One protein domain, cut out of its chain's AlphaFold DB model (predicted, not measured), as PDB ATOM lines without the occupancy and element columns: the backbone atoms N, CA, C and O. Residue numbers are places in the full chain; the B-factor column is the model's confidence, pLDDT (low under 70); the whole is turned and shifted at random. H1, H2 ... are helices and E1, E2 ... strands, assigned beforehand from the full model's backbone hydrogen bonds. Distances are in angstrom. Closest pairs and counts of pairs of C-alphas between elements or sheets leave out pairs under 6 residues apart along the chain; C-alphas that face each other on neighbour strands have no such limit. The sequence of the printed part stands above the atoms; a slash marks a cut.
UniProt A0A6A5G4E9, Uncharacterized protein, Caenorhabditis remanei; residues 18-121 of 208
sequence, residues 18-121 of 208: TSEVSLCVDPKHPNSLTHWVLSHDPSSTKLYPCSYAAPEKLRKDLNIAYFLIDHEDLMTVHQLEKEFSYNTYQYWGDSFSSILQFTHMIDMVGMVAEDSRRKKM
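What this domain is: This is residues 18 to 121 of the 208 residues of an uncharacterized protein of Caenorhabditis remanei (UniProt A0A6A5G4E9). A twisted wall of antiparallel strands, E1 to E4, makes one end of the domain, and three helices, H2, H3 and H4, group beyond its E4 edge rather than covering a face. H2 and H4 cross steeply, H3 makes a corner with H4, and the short H1 sits near the middle, between the wall and the helices. Residues 113 to 121 fold back from the end of H4 toward the E4 side. The 104 printed residues hold E1 E2 E3 H1 E4 H2 H3 H4 in that order, a mixed class of helices and strands, with sheet order E1 E2 E3 E4. The whole is compact, with a radius of gyration of the C-alphas of 14.0 A and spans of 37 by 33 by 22 A.

Where its parts are: Find C-alpha 21 at (-14.918, 11.403, 29.861); from there E1, residues 21 to 25, runs 13.1 A. E2 is residues 36 to 40, 13.2 A, E3 residues 45 to 49, 13.6 A, and E4 residues 68 to 70. H1 is residues 50 to 53. H2, residues 71 to 83, begins at C-alpha 71 at (-22.573, 24.448, 29.898) and runs 18.7 A. H3 is residues 88 to 95, 11.2 A. H4, residues 99 to 112, runs 20.0 A to C-alpha 112 at (-22.719, 43.198, 26.611).

How they stand to each other: Begin at the meander E1 E2 E3, each strand the antiparallel neighbour of the one before. In the hairpin E1 and E2, look at N 22 and O 39, 2.9 A; in the hairpin E2 and E3, at N 47 and O 38, 2.8 A. E4 is antiparallel to E3, with N 48 and O 69 at 2.8 A. From edge to edge the strands' lines turn by 76 degrees. H1 and H2 are on the sheet but only graze it, H2 with residues 71 to 74. H2 touches H1 with residues 74 to 78 alone; the closest C-alphas, of Ala 53 and Leu 74, are 5.6 A apart. H2 touches H4 with residues 73 to 77 alone, the closest C-alphas being those of Asp 73 and Ile 106, 6.8 A; their steep tilt of 68 degrees is only just short of about perpendicular. H3 and H4 touch only at the corner, where the C-alphas of Ser 95 and Phe 102 come closest at 4.7 A. H2 and H3 are close but not clearly touching; their closest C-alphas, of Glu 81 and Tyr 89, are 7.7 A apart. Every O i to N i+4 pair is within hydrogen-bond range in H2 and H4, 2 of 4 are in H3, and H1 is too short for such a pair.

The domain as a whole: The C-alphas farthest apart, of Ser 19 and Asn 87, are 42.5 A apart. The printed part has no cut. The link from H1 to E4, residues 54 to 67, is long. Residues 82 to 87 stand free. The mean pLDDT of the printed part is 82.2; look for values under 70 at residues 84 to 91, 93 and 116.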
ATOM      1  N   THR A  18     -10.130  10.793  26.145       82.62
ATOM      2  CA  THR A  18     -11.294   9.889  26.112       82.62
ATOM      3  C   THR A  18     -11.395   8.982  27.343       82.62
ATOM      4  O   THR A  18     -12.474   8.491  27.652       82.62
ATOM      5  N   SER A  19     -10.295   8.767  28.067       85.44
ATOM      6  CA  SER A  19     -10.276   8.040  29.341       85.44
ATOM      7  C   SER A  19     -10.850   8.829  30.521       85.44
ATOM      8  O   SER A  19     -11.124   8.236  31.559       85.44
ATOM      9  N   GLU A  20     -10.998  10.147  30.386       88.50
ATOM     10  CA  GLU A  20     -11.438  11.066  31.448       88.50
ATOM     11  C   GLU A  20     -12.876  11.556  31.231       88.50
ATOM     12  O   GLU A  20     -13.353  12.447  31.938       88.50
ATOM     13  N   VAL A  21     -13.569  10.990  30.239       88.19
ATOM     14  CA  VAL A  21     -14.918  11.403  29.861       88.19
ATOM     15  C   VAL A  21     -15.935  10.290  30.021       88.19
ATOM     16  O   VAL A  21     -15.710   9.136  29.658       88.19
ATOM     17  N   SER A  22     -17.112  10.683  30.489       89.56
ATOM     18  CA  SER A  22     -18.307   9.854  30.524       89.56
ATOM     19  C   SER A  22     -19.305  10.363  29.488       89.56
ATOM     20  O   SER A  22     -19.770  11.503  29.571       89.56
ATOM     21  N   LEU A  23     -19.639   9.522  28.505       88.38
ATOM     22  CA  LEU A  23     -20.696   9.798  27.533       88.38
ATOM     23  C   LEU A  23     -22.024   9.235  28.048       88.38
ATOM     24  O   LEU A  23     -22.212   8.021  28.115       88.38
ATOM     25  N   CYS A  24     -22.954  10.123  28.382       87.50
ATOM     26  CA  CYS A  24     -24.275   9.770  28.890       87.50
ATOM     27  C   CYS A  24     -25.342  10.061  27.834       87.50
ATOM     28  O   CYS A  24     -25.408  11.169  27.304       87.50
ATOM     29  N   VAL A  25     -26.213   9.089  27.558       86.00
ATOM     30  CA  VAL A  25     -27.427   9.312  26.755       86.00
ATOM     31  C   VAL A  25     -28.451  10.048  27.612       86.00
ATOM     32  O   VAL A  25     -28.604   9.744  28.796       86.00
ATOM     33  N   ASP A  26     -29.159  11.009  27.024       81.62
ATOM     34  CA  ASP A  26     -30.244  11.707  27.710       81.62
ATOM     35  C   ASP A  26     -31.370  10.720  28.074       81.62
ATOM     36  O   ASP A  26     -31.973  10.125  27.173       81.62
ATOM     37  N   PRO A  27     -31.711  10.547  29.367       82.19
ATOM     38  CA  PRO A  27     -32.761   9.620  29.781       82.19
ATOM     39  C   PRO A  27     -34.140   9.932  29.185       82.19
ATOM     40  O   PRO A  27     -34.977   9.035  29.095       82.19
ATOM     41  N   LYS A  28     -34.397  11.182  28.769       82.81
ATOM     42  CA  LYS A  28     -35.641  11.566  28.077       82.81
ATOM     43  C   LYS A  28     -35.683  11.072  26.630       82.81
ATOM     44  O   LYS A  28     -36.763  10.932  26.059       82.81
ATOM     45  N   HIS A  29     -34.523  10.776  26.047       81.81
ATOM     46  CA  HIS A  29     -34.360  10.352  24.661       81.81
ATOM     47  C   HIS A  29     -33.476   9.097  24.561       81.81
ATOM     48  O   HIS A  29     -32.469   9.110  23.851       81.81
ATOM     49  N   PRO A  30     -33.862   7.976  25.202       81.06
ATOM     50  CA  PRO A  30     -32.994   6.807  25.372       81.06
ATOM     51  C   PRO A  30     -32.574   6.136  24.053       81.06
ATOM     52  O   PRO A  30     -31.599   5.397  24.024       81.06
ATOM     53  N   ASN A  31     -33.299   6.401  22.961       82.25
ATOM     54  CA  ASN A  31     -33.035   5.841  21.633       82.25
ATOM     55  C   ASN A  31     -32.409   6.855  20.660       82.25
ATOM     56  O   ASN A  31     -32.328   6.585  19.462       82.25
ATOM     57  N   SER A  32     -32.037   8.052  21.120       78.69
ATOM     58  CA  SER A  32     -31.480   9.075  20.240       78.69
ATOM     59  C   SER A  32     -29.960   8.988  20.166       78.69
ATOM     60  O   SER A  32     -29.274   8.990  21.181       78.69
ATOM     61  N   LEU A  33     -29.432   9.012  18.942       73.12
ATOM     62  CA  LEU A  33     -27.993   9.106  18.679       73.12
ATOM     63  C   LEU A  33     -27.456  10.545  18.777       73.12
ATOM     64  O   LEU A  33     -26.258  10.772  18.645       73.12
ATOM     65  N   THR A  34     -28.339  11.524  18.986       74.56
ATOM     66  CA  THR A  34     -28.016  12.958  18.971       74.56
ATOM     67  C   THR A  34     -28.347  13.661  20.285       74.56
ATOM     68  O   THR A  34     -28.050  14.843  20.420       74.56
ATOM     69  N   HIS A  35     -28.926  12.946  21.258       83.50
ATOM     70  CA  HIS A  35     -29.206  13.452  22.602       83.50
ATOM     71  C   HIS A  35     -28.283  12.778  23.611       83.50
ATOM     72  O   HIS A  35     -28.604  11.746  24.204       83.50
ATOM     73  N   TRP A  36     -27.103  13.363  23.758       88.69
ATOM     74  CA  TRP A  36     -26.067  12.888  24.656       88.69
ATOM     75  C   TRP A  36     -25.369  14.067  25.326       88.69
ATOM     76  O   TRP A  36     -25.387  15.190  24.824       88.69
ATOM     77  N   VAL A  37     -24.743  13.797  26.465       90.50
ATOM     78  CA  VAL A  37     -23.903  14.743  27.198       90.50
ATOM     79  C   VAL A  37     -22.575  14.066  27.474       90.50
ATOM     80  O   VAL A  37     -22.541  12.951  27.994       90.50
ATOM     81  N   LEU A  38     -21.487  14.745  27.134       91.25
ATOM     82  CA  LEU A  38     -20.147  14.318  27.503       91.25
ATOM     83  C   LEU A  38     -19.730  15.089  28.752       91.25
ATOM     84  O   LEU A  38     -19.729  16.317  28.752       91.25
ATOM     85  N   SER A  39     -19.420  14.368  29.824       91.38
ATOM     86  CA  SER A  39     -18.930  14.944  31.080       91.38
ATOM     87  C   SER A  39     -17.448  14.633  31.224       91.38
ATOM     88  O   SER A  39     -17.069  13.472  31.133       91.38
ATOM     89  N   HIS A  40     -16.629  15.660  31.421       90.88
ATOM     90  CA  HIS A  40     -15.210  15.540  31.728       90.88
ATOM     91  C   HIS A  40     -15.025  15.690  33.238       90.88
ATOM     92  O   HIS A  40     -15.144  16.792  33.783       90.88
ATOM     93  N   ASP A  41     -14.786  14.571  33.919       82.12
ATOM     94  CA  ASP A  41     -14.833  14.500  35.382       82.12
ATOM     95  C   ASP A  41     -13.812  15.425  36.075       82.12
ATOM     96  O   ASP A  41     -14.208  16.134  37.006       82.12
ATOM     97  N   PRO A  42     -12.540  15.520  35.624       85.62
ATOM     98  CA  PRO A  42     -11.533  16.354  36.284       85.62
ATOM     99  C   PRO A  42     -11.875  17.845  36.333       85.62
ATOM    100  O   PRO A  42     -11.622  18.501  37.342       85.62
ATOM    101  N   SER A  43     -12.448  18.396  35.259       84.50
ATOM    102  CA  SER A  43     -12.795  19.823  35.189       84.50
ATOM    103  C   SER A  43     -14.272  20.104  35.459       84.50
ATOM    104  O   SER A  43     -14.677  21.265  35.461       84.50
ATOM    105  N   SER A  44     -15.094  19.063  35.639       85.81
ATOM    106  CA  SER A  44     -16.560  19.162  35.646       85.81
ATOM    107  C   SER A  44     -17.147  19.822  34.384       85.81
ATOM    108  O   SER A  44     -18.301  20.263  34.386       85.81
ATOM    109  N   THR A  45     -16.376  19.895  33.293       90.12
ATOM    110  CA  THR A  45     -16.842  20.447  32.018       90.12
ATOM    111  C   THR A  45     -17.869  19.502  31.416       90.12
ATOM    112  O   THR A  45     -17.663  18.291  31.358       90.12
ATOM    113  N   LYS A  46     -18.978  20.062  30.937       92.50
ATOM    114  CA  LYS A  46     -19.997  19.318  30.200       92.50
ATOM    115  C   LYS A  46     -20.096  19.866  28.793       92.50
ATOM    116  O   LYS A  46     -20.259  21.075  28.637       92.50
ATOM    117  N   LEU A  47     -20.013  18.974  27.814       93.50
ATOM    118  CA  LEU A  47     -20.180  19.274  26.402       93.50
ATOM    119  C   LEU A  47     -21.484  18.671  25.898       93.50
ATOM    120  O   LEU A  47     -21.837  17.532  26.215       93.50
ATOM    121  N   TYR A  48     -22.175  19.460  25.089       92.12
ATOM    122  CA  TYR A  48     -23.484  19.155  24.547       92.12
ATOM    123  C   TYR A  48     -23.452  19.343  23.030       92.12
ATOM    124  O   TYR A  48     -22.747  20.226  22.529       92.12
ATOM    125  N   PRO A  49     -24.251  18.573  22.279       90.50
ATOM    126  CA  PRO A  49     -24.634  18.949  20.929       90.50
ATOM    127  C   PRO A  49     -25.284  20.335  20.948       90.50
ATOM    128  O   PRO A  49     -26.124  20.616  21.805       90.50
ATOM    129  N   CYS A  50     -24.950  21.194  19.986       88.88
ATOM    130  CA  CYS A  50     -25.498  22.551  19.927       88.88
ATOM    131  C   CYS A  50     -27.032  22.606  19.839       88.88
ATOM    132  O   CYS A  50     -27.635  23.585  20.271       88.88
ATOM    133  N   SER A  51     -27.687  21.532  19.385       86.38
ATOM    134  CA  SER A  51     -29.147  21.404  19.384       86.38
ATOM    135  C   SER A  51     -29.778  21.551  20.772       86.38
ATOM    136  O   SER A  51     -30.949  21.922  20.865       86.38
ATOM    137  N   TYR A  52     -29.024  21.323  21.854       88.12
ATOM    138  CA  TYR A  52     -29.492  21.555  23.222       88.12
ATOM    139  C   TYR A  52     -29.781  23.025  23.516       88.12
ATOM    140  O   TYR A  52     -30.637  23.300  24.354       88.12
ATOM    141  N   ALA A  53     -29.131  23.946  22.804       86.94
ATOM    142  CA  ALA A  53     -29.409  25.371  22.913       86.94
ATOM    143  C   ALA A  53     -30.740  25.774  22.253       86.94
ATOM    144  O   ALA A  53     -31.252  26.853  22.525       86.94
ATOM    145  N   ALA A  54     -31.336  24.912  21.423       82.12
ATOM    146  CA  ALA A  54     -32.663  25.140  20.869       82.12
ATOM    147  C   ALA A  54     -33.757  24.473  21.731       82.12
ATOM    148  O   ALA A  54     -33.573  23.338  22.209       82.12
ATOM    149  N   PRO A  55     -34.945  25.101  21.868       78.38
ATOM    150  CA  PRO A  55     -36.097  24.481  22.509       78.38
ATOM    151  C   PRO A  55     -36.479  23.172  21.821       78.38
ATOM    152  O   PRO A  55     -36.623  23.124  20.601       78.38
ATOM    153  N   GLU A  56     -36.729  22.124  22.608       79.00
ATOM    154  CA  GLU A  56     -36.991  20.765  22.108       79.00
ATOM    155  C   GLU A  56     -38.084  20.718  21.028       79.00
ATOM    156  O   GLU A  56     -37.923  20.061  20.001       79.00
ATOM    157  N   LYS A  57     -39.160  21.491  21.219       77.75
ATOM    158  CA  LYS A  57     -40.292  21.577  20.283       77.75
ATOM    159  C   LYS A  57     -39.929  22.133  18.900       77.75
ATOM    160  O   LYS A  57     -40.661  21.859  17.962       77.75
ATOM    161  N   LEU A  58     -38.847  22.910  18.785       75.00
ATOM    162  CA  LEU A  58     -38.416  23.561  17.540       75.00
ATOM    163  C   LEU A  58     -37.282  22.803  16.839       75.00
ATOM    164  O   LEU A  58     -37.051  23.013  15.656       75.00
ATOM    165  N   ARG A  59     -36.582  21.895  17.532       78.38
ATOM    166  CA  ARG A  59     -35.392  21.208  16.990       78.38
ATOM    167  C   ARG A  59     -35.644  20.459  15.682       78.38
ATOM    168  O   ARG A  59     -34.721  20.308  14.898       78.38
ATOM    169  N   LYS A  60     -36.865  19.957  15.469       75.25
ATOM    170  CA  LYS A  60     -37.230  19.202  14.258       75.25
ATOM    171  C   LYS A  60     -37.412  20.087  13.029       75.25
ATOM    172  O   LYS A  60     -37.267  19.592  11.918       75.25
ATOM    173  N   ASP A  61     -37.732  21.357  13.247       73.88
ATOM    174  CA  ASP A  61     -38.048  22.315  12.189       73.88
ATOM    175  C   ASP A  61     -36.839  23.197  11.843       73.88
ATOM    176  O   ASP A  61     -36.831  23.879  10.821       73.88
ATOM    177  N   LEU A  62     -35.808  23.180  12.693       71.19
ATOM    178  CA  LEU A  62     -34.574  23.935  12.515       71.19
ATOM    179  C   LEU A  62     -33.524  23.104  11.773       71.19
ATOM    180  O   LEU A  62     -33.281  21.938  12.091       71.19
ATOM    181  N   ASN A  63     -32.836  23.740  10.826       75.06
ATOM    182  CA  ASN A  63     -31.629  23.183  10.229       75.06
ATOM    183  C   ASN A  63     -30.447  23.425  11.177       75.06
ATOM    184  O   ASN A  63     -29.783  24.453  11.090       75.06
ATOM    185  N   ILE A  64     -30.238  22.514  12.127       74.44
ATOM    186  CA  ILE A  64     -29.197  22.643  13.152       74.44
ATOM    187  C   ILE A  64     -27.922  21.947  12.666       74.44
ATOM    188  O   ILE A  64     -27.936  20.748  12.380       74.44
ATOM    189  N   ALA A  65     -26.818  22.694  12.594       79.69
ATOM    190  CA  ALA A  65     -25.497  22.125  12.337       79.69
ATOM    191  C   ALA A  65     -25.064  21.218  13.497       79.69
ATOM    192  O   ALA A  65     -25.624  21.268  14.583       79.69
ATOM    193  N   TYR A  66     -24.040  20.391  13.308       82.88
ATOM    194  CA  TYR A  66     -23.518  19.562  14.394       82.88
ATOM    195  C   TYR A  66     -22.184  20.120  14.880       82.88
ATOM    196  O   TYR A  66     -21.172  19.916  14.224       82.88
ATOM    197  N   PHE A  67     -22.178  20.771  16.044       89.56
ATOM    198  CA  PHE A  67     -20.973  21.205  16.759       89.56
ATOM    199  C   PHE A  67     -21.192  21.133  18.277       89.56
ATOM    200  O   PHE A  67     -22.312  20.902  18.743       89.56
ATOM    201  N   LEU A  68     -20.115  21.296  19.048       93.00
ATOM    202  CA  LEU A  68     -20.146  21.212  20.507       93.00
ATOM    203  C   LEU A  68     -20.291  22.587  21.167       93.00
ATOM    204  O   LEU A  68     -19.689  23.585  20.751       93.00
ATOM    205  N   ILE A  69     -21.067  22.614  22.242       93.69
ATOM    206  CA  ILE A  69     -21.228  23.757  23.140       93.69
ATOM    207  C   ILE A  69     -21.001  23.295  24.574       93.69
ATOM    208  O   ILE A  69     -21.267  22.135  24.897       93.69
ATOM    209  N   ASP A  70     -20.505  24.179  25.431       94.06
ATOM    210  CA  ASP A  70     -20.357  23.861  26.849       94.06
ATOM    211  C   ASP A  70     -21.550  24.340  27.687       94.06
ATOM    212  O   ASP A  70     -22.528  24.903  27.191       94.06
ATOM    213  N   HIS A  71     -21.508  24.046  28.986       91.25
ATOM    214  CA  HIS A  71     -22.573  24.448  29.898       91.25
ATOM    215  C   HIS A  71     -22.776  25.963  29.927       91.25
ATOM    216  O   HIS A  71     -23.903  26.432  30.037       91.25
ATOM    217  N   GLU A  72     -21.701  26.732  29.842       90.69
ATOM    218  CA  GLU A  72     -21.789  28.183  29.952       90.69
ATOM    219  C   GLU A  72     -22.329  28.783  28.641       90.69
ATOM    220  O   GLU A  72     -23.085  29.750  28.703       90.69
ATOM    221  N   ASP A  73     -22.054  28.191  27.472       92.38
ATOM    222  CA  ASP A  73     -22.744  28.528  26.213       92.38
ATOM    223  C   ASP A  73     -24.268  28.322  26.342       92.38
ATOM    224  O   ASP A  73     -25.055  29.195  25.971       92.38
ATOM    225  N   LEU A  74     -24.700  27.188  26.914       90.19
ATOM    226  CA  LEU A  74     -26.122  26.907  27.161       90.19
ATOM    227  C   LEU A  74     -26.765  27.937  28.091       90.19
ATOM    228  O   LEU A  74     -27.883  28.386  27.843       90.19
ATOM    229  N   MET A  75     -26.068  28.308  29.165       87.81
ATOM    230  CA  MET A  75     -26.577  29.293  30.117       87.81
ATOM    231  C   MET A  75     -26.746  30.670  29.474       87.81
ATOM    232  O   MET A  75     -27.756  31.322  29.736       87.81
ATOM    233  N   THR A  76     -25.822  31.073  28.595       87.06
ATOM    234  CA  THR A  76     -25.946  32.308  27.811       87.06
ATOM    235  C   THR A  76     -27.222  32.297  26.975       87.06
ATOM    236  O   THR A  76     -28.000  33.247  27.025       87.06
ATOM    237  N   VAL A  77     -27.492  31.201  26.260       85.69
ATOM    238  CA  VAL A  77     -28.718  31.088  25.459       85.69
ATOM    239  C   VAL A  77     -29.956  31.162  26.347       85.69
ATOM    240  O   VAL A  77     -30.827  31.986  26.095       85.69
ATOM    241  N   HIS A  78     -30.013  30.402  27.441       83.31
ATOM    242  CA  HIS A  78     -31.150  30.451  28.366       83.31
ATOM    243  C   HIS A  78     -31.389  31.826  28.995       83.31
ATOM    244  O   HIS A  78     -32.527  32.156  29.339       83.31
ATOM    245  N   GLN A  79     -30.343  32.627  29.187       79.19
ATOM    246  CA  GLN A  79     -30.499  33.997  29.654       79.19
ATOM    247  C   GLN A  79     -31.154  34.875  28.584       79.19
ATOM    248  O   GLN A  79     -32.140  35.553  28.877       79.19
ATOM    249  N   LEU A  80     -30.695  34.782  27.334       78.44
ATOM    250  CA  LEU A  80     -31.311  35.490  26.209       78.44
ATOM    251  C   LEU A  80     -32.777  35.099  26.014       78.44
ATOM    252  O   LEU A  80     -33.620  35.960  25.783       78.44
ATOM    253  N   GLU A  81     -33.108  33.816  26.157       77.62
ATOM    254  CA  GLU A  81     -34.491  33.335  26.069       77.62
ATOM    255  C   GLU A  81     -35.418  33.981  27.112       77.62
ATOM    256  O   GLU A  81     -36.606  34.169  26.856       77.62
ATOM    257  N   LYS A  82     -34.900  34.304  28.303       76.94
ATOM    258  CA  LYS A  82     -35.679  34.970  29.358       76.94
ATOM    259  C   LYS A  82     -35.854  36.460  29.098       76.94
ATOM    260  O   LYS A  82     -36.889  37.015  29.457       76.94
ATOM    261  N   GLU A  83     -34.838  37.099  28.528       74.06
ATOM    262  CA  GLU A  83     -34.820  38.543  28.278       74.06
ATOM    263  C   GLU A  83     -35.595  38.923  27.006       74.06
ATOM    264  O   GLU A  83     -36.183  40.005  26.940       74.06
ATOM    265  N   PHE A  84     -35.667  38.023  26.021       65.69
ATOM    266  CA  PHE A  84     -36.273  38.287  24.721       65.69
ATOM    267  C   PHE A  84     -37.460  37.348  24.417       65.69
ATOM    268  O   PHE A  84     -37.352  36.128  24.464       65.69
ATOM    269  N   SER A  85     -38.616  37.929  24.071       59.38
ATOM    270  CA  SER A  85     -39.879  37.232  23.757       59.38
ATOM    271  C   SER A  85     -39.782  36.210  22.604       59.38
ATOM    272  O   SER A  85     -38.878  36.254  21.780       59.38
ATOM    273  N   TYR A  86     -40.799  35.343  22.464       55.34
ATOM    274  CA  TYR A  86     -40.870  34.218  21.505       55.34
ATOM    275  C   TYR A  86     -40.419  34.504  20.052       55.34
ATOM    276  O   TYR A  86     -39.827  33.629  19.427       55.34
ATOM    277  N   ASN A  87     -40.651  35.708  19.511       58.03
ATOM    278  CA  ASN A  87     -40.245  36.067  18.139       58.03
ATOM    279  C   ASN A  87     -38.722  36.084  17.932       58.03
ATOM    280  O   ASN A  87     -38.258  35.971  16.800       58.03
ATOM    281  N   THR A  88     -37.936  36.179  19.002       59.59
ATOM    282  CA  THR A  88     -36.475  36.203  18.916       59.59
ATOM    283  C   THR A  88     -35.905  34.813  18.627       59.59
ATOM    284  O   THR A  88     -34.855  34.704  18.009       59.59
ATOM    285  N   TYR A  89     -36.627  33.731  18.940       60.56
ATOM    286  CA  TYR A  89     -36.195  32.367  18.602       60.56
ATOM    287  C   TYR A  89     -36.110  32.079  17.116       60.56
ATOM    288  O   TYR A  89     -35.322  31.229  16.723       60.56
ATOM    289  N   GLN A  90     -36.913  32.751  16.294       63.09
ATOM    290  CA  GLN A  90     -36.782  32.604  14.851       63.09
ATOM    291  C   GLN A  90     -35.436  33.173  14.380       63.09
ATOM    292  O   GLN A  90     -34.793  32.577  13.529       63.09
ATOM    293  N   TYR A  91     -34.978  34.261  15.009       64.69
ATOM    294  CA  TYR A  91     -33.680  34.879  14.745       64.69
ATOM    295  C   TYR A  91     -32.509  34.057  15.312       64.69
ATOM    296  O   TYR A  91     -31.535  33.809  14.611       64.69
ATOM    297  N   TRP A  92     -32.616  33.559  16.550       70.38
ATOM    298  CA  TRP A  92     -31.598  32.671  17.141       70.38
ATOM    299  C   TRP A  92     -31.561  31.288  16.476       70.38
ATOM    300  O   TRP A  92     -30.527  30.628  16.461       70.38
ATOM    301  N   GLY A  93     -32.695  30.849  15.922       69.25
ATOM    302  CA  GLY A  93     -32.844  29.606  15.172       69.25
ATOM    303  C   GLY A  93     -31.834  29.505  14.036       69.25
ATOM    304  O   GLY A  93     -31.163  28.480  13.901       69.25
ATOM    305  N   ASP A  94     -31.675  30.600  13.291       72.81
ATOM    306  CA  ASP A  94     -30.692  30.709  12.217       72.81
ATOM    307  C   ASP A  94     -29.263  30.533  12.750       72.81
ATOM    308  O   ASP A  94     -28.478  29.811  12.138       72.81
ATOM    309  N   SER A  95     -28.938  31.069  13.936       76.44
ATOM    310  CA  SER A  95     -27.609  30.918  14.551       76.44
ATOM    311  C   SER A  95     -27.223  29.461  14.811       76.44
ATOM    312  O   SER A  95     -26.042  29.133  14.773       76.44
ATOM    313  N   PHE A  96     -28.180  28.557  15.031       81.12
ATOM    314  CA  PHE A  96     -27.874  27.133  15.223       81.12
ATOM    315  C   PHE A  96     -27.522  26.391  13.928       81.12
ATOM    316  O   PHE A  96     -27.039  25.258  13.986       81.12
ATOM    317  N   SER A  97     -27.720  27.016  12.767       81.31
ATOM    318  CA  SER A  97     -27.343  26.457  11.465       81.31
ATOM    319  C   SER A  97     -25.849  26.572  11.150       81.31
ATOM    320  O   SER A  97     -25.374  25.955  10.200       81.31
ATOM    321  N   SER A  98     -25.088  27.330  11.948       85.44
ATOM    322  CA  SER A  98     -23.657  27.544  11.733       85.44
ATOM    323  C   SER A  98     -22.918  27.848  13.034       85.44
ATOM    324  O   SER A  98     -23.322  28.713  13.809       85.44
ATOM    325  N   ILE A  99     -21.764  27.202  13.246       89.81
ATOM    326  CA  ILE A  99     -20.888  27.511  14.387       89.81
ATOM    327  C   ILE A  99     -20.410  28.971  14.369       89.81
ATOM    328  O   ILE A  99     -20.231  29.555  15.434       89.81
ATOM    329  N   LEU A 100     -20.249  29.577  13.189       88.56
ATOM    330  CA  LEU A 100     -19.831  30.974  13.042       88.56
ATOM    331  C   LEU A 100     -20.867  31.920  13.650       88.56
ATOM    332  O   LEU A 100     -20.556  32.673  14.571       88.56
ATOM    333  N   GLN A 101     -22.115  31.812  13.190       87.69
ATOM    334  CA  GLN A 101     -23.215  32.645  13.675       87.69
ATOM    335  C   GLN A 101     -23.468  32.418  15.166       87.69
ATOM    336  O   GLN A 101     -23.627  33.383  15.911       87.69
ATOM    337  N   PHE A 102     -23.451  31.158  15.617       90.25
ATOM    338  CA  PHE A 102     -23.570  30.841  17.037       90.25
ATOM    339  C   PHE A 102     -22.431  31.444  17.867       90.25
ATOM    340  O   PHE A 102     -22.663  31.937  18.965       90.25
ATOM    341  N   THR A 103     -21.196  31.434  17.367       91.69
ATOM    342  CA  THR A 103     -20.065  32.012  18.102       91.69
ATOM    343  C   THR A 103     -20.206  33.518  18.239       91.69
ATOM    344  O   THR A 103     -20.135  34.028  19.351       91.69
ATOM    345  N   HIS A 104     -20.483  34.225  17.142       89.44
ATOM    346  CA  HIS A 104     -20.692  35.675  17.172       89.44
ATOM    347  C   HIS A 104     -21.831  36.075  18.107       89.44
ATOM    348  O   HIS A 104     -21.736  37.079  18.809       89.44
ATOM    349  N   MET A 105     -22.882  35.259  18.154       88.56
ATOM    350  CA  MET A 105     -23.987  35.404  19.092       88.56
ATOM    351  C   MET A 105     -23.511  35.330  20.551       88.56
ATOM    352  O   MET A 105     -23.781  36.245  21.324       88.56
ATOM    353  N   ILE A 106     -22.785  34.274  20.931       90.06
ATOM    354  CA  ILE A 106     -22.267  34.103  22.299       90.06
ATOM    355  C   ILE A 106     -21.280  35.220  22.665       90.06
ATOM    356  O   ILE A 106     -21.390  35.793  23.749       90.06
ATOM    357  N   ASP A 107     -20.363  35.558  21.761       90.19
ATOM    358  CA  ASP A 107     -19.331  36.572  21.992       90.19
ATOM    359  C   ASP A 107     -19.942  37.972  22.169       90.19
ATOM    360  O   ASP A 107     -19.544  38.710  23.070       90.19
ATOM    361  N   MET A 108     -20.954  38.329  21.365       86.62
ATOM    362  CA  MET A 108     -21.694  39.587  21.516       86.62
ATOM    363  C   MET A 108     -22.321  39.695  22.907       86.62
ATOM    364  O   MET A 108     -22.253  40.748  23.542       86.62
ATOM    365  N   VAL A 109     -22.927  38.612  23.391       83.25
ATOM    366  CA  VAL A 109     -23.581  38.606  24.703       83.25
ATOM    367  C   VAL A 109     -22.563  38.703  25.826       83.25
ATOM    368  O   VAL A 109     -22.793  39.468  26.759       83.25
ATOM    369  N   GLY A 110     -21.427  38.009  25.713       82.00
ATOM    370  CA  GLY A 110     -20.305  38.178  26.638       82.00
ATOM    371  C   GLY A 110     -19.899  39.648  26.745       82.00
ATOM    372  O   GLY A 110     -19.927  40.223  27.833       82.00
ATOM    373  N   MET A 111     -19.664  40.302  25.601       82.06
ATOM    374  CA  MET A 111     -19.301  41.721  25.555       82.06
ATOM    375  C   MET A 111     -20.336  42.639  26.222       82.06
ATOM    376  O   MET A 111     -19.952  43.564  26.935       82.06
ATOM    377  N   VAL A 112     -21.635  42.403  26.000       81.38
ATOM    378  CA  VAL A 112     -22.719  43.198  26.611       81.38
ATOM    379  C   VAL A 112     -22.823  42.954  28.116       81.38
ATOM    380  O   VAL A 112     -23.103  43.889  28.864       81.38
ATOM    381  N   ALA A 113     -22.575  41.728  28.570       77.69
ATOM    382  CA  ALA A 113     -22.586  41.366  29.983       77.69
ATOM    383  C   ALA A 113     -21.353  41.876  30.758       77.69
ATOM    384  O   ALA A 113     -21.203  41.544  31.932       77.69
ATOM    385  N   GLU A 114     -20.469  42.649  30.108       72.50
ATOM    386  CA  GLU A 114     -19.139  43.031  30.607       72.50
ATOM    387  C   GLU A 114     -18.286  41.820  31.026       72.50
ATOM    388  O   GLU A 114     -17.309  41.938  31.767       72.50
ATOM    389  N   ASP A 115     -18.631  40.642  30.506       70.81
ATOM    390  CA  ASP A 115     -17.852  39.432  30.659       70.81
ATOM    391  C   ASP A 115     -16.916  39.335  29.451       70.81
ATOM    392  O   ASP A 115     -17.339  39.266  28.299       70.81
ATOM    393  N   SER A 116     -15.604  39.295  29.678       66.19
ATOM    394  CA  SER A 116     -14.609  39.068  28.610       66.19
ATOM    395  C   SER A 116     -14.682  37.660  27.987       66.19
ATOM    396  O   SER A 116     -13.740  37.199  27.337       66.19
ATOM    397  N   ARG A 117     -15.780  36.945  28.226       77.94
ATOM    398  CA  ARG A 117     -16.016  35.573  27.833       77.94
ATOM    399  C   ARG A 117     -16.268  35.474  26.339       77.94
ATOM    400  O   ARG A 117     -17.168  36.097  25.785       77.94
ATOM    401  N   ARG A 118     -15.472  34.614  25.715       87.69
ATOM    402  CA  ARG A 118     -15.652  34.164  24.340       87.69
ATOM    403  C   ARG A 118     -16.041  32.704  24.316       87.69
ATOM    404  O   ARG A 118     -15.661  31.947  25.217       87.69
ATOM    405  N   LYS A 119     -16.752  32.300  23.268       92.56
ATOM    406  CA  LYS A 119     -17.069  30.897  23.036       92.56
ATOM    407  C   LYS A 119     -15.785  30.069  22.972       92.56
ATOM    408  O   LYS A 119     -14.905  30.313  22.148       92.56
ATOM    409  N   LYS A 120     -15.718  29.031  23.805       94.12
ATOM    410  CA  LYS A 120     -14.664  28.015  23.736       94.12
ATOM    411  C   LYS A 120     -14.913  27.095  22.536       94.12
ATOM    412  O   LYS A 120     -16.051  26.686  22.268       94.12
ATOM    413  N   MET A 121     -13.837  26.769  21.822       95.69
ATOM    414  CA  MET A 121     -13.877  25.911  20.638       95.69
ATOM    415  C   MET A 121     -13.486  24.482  20.989       95.69
ATOM    416  O   MET A 121     -12.373  24.227  21.449       95.69
TER     417      MET A 121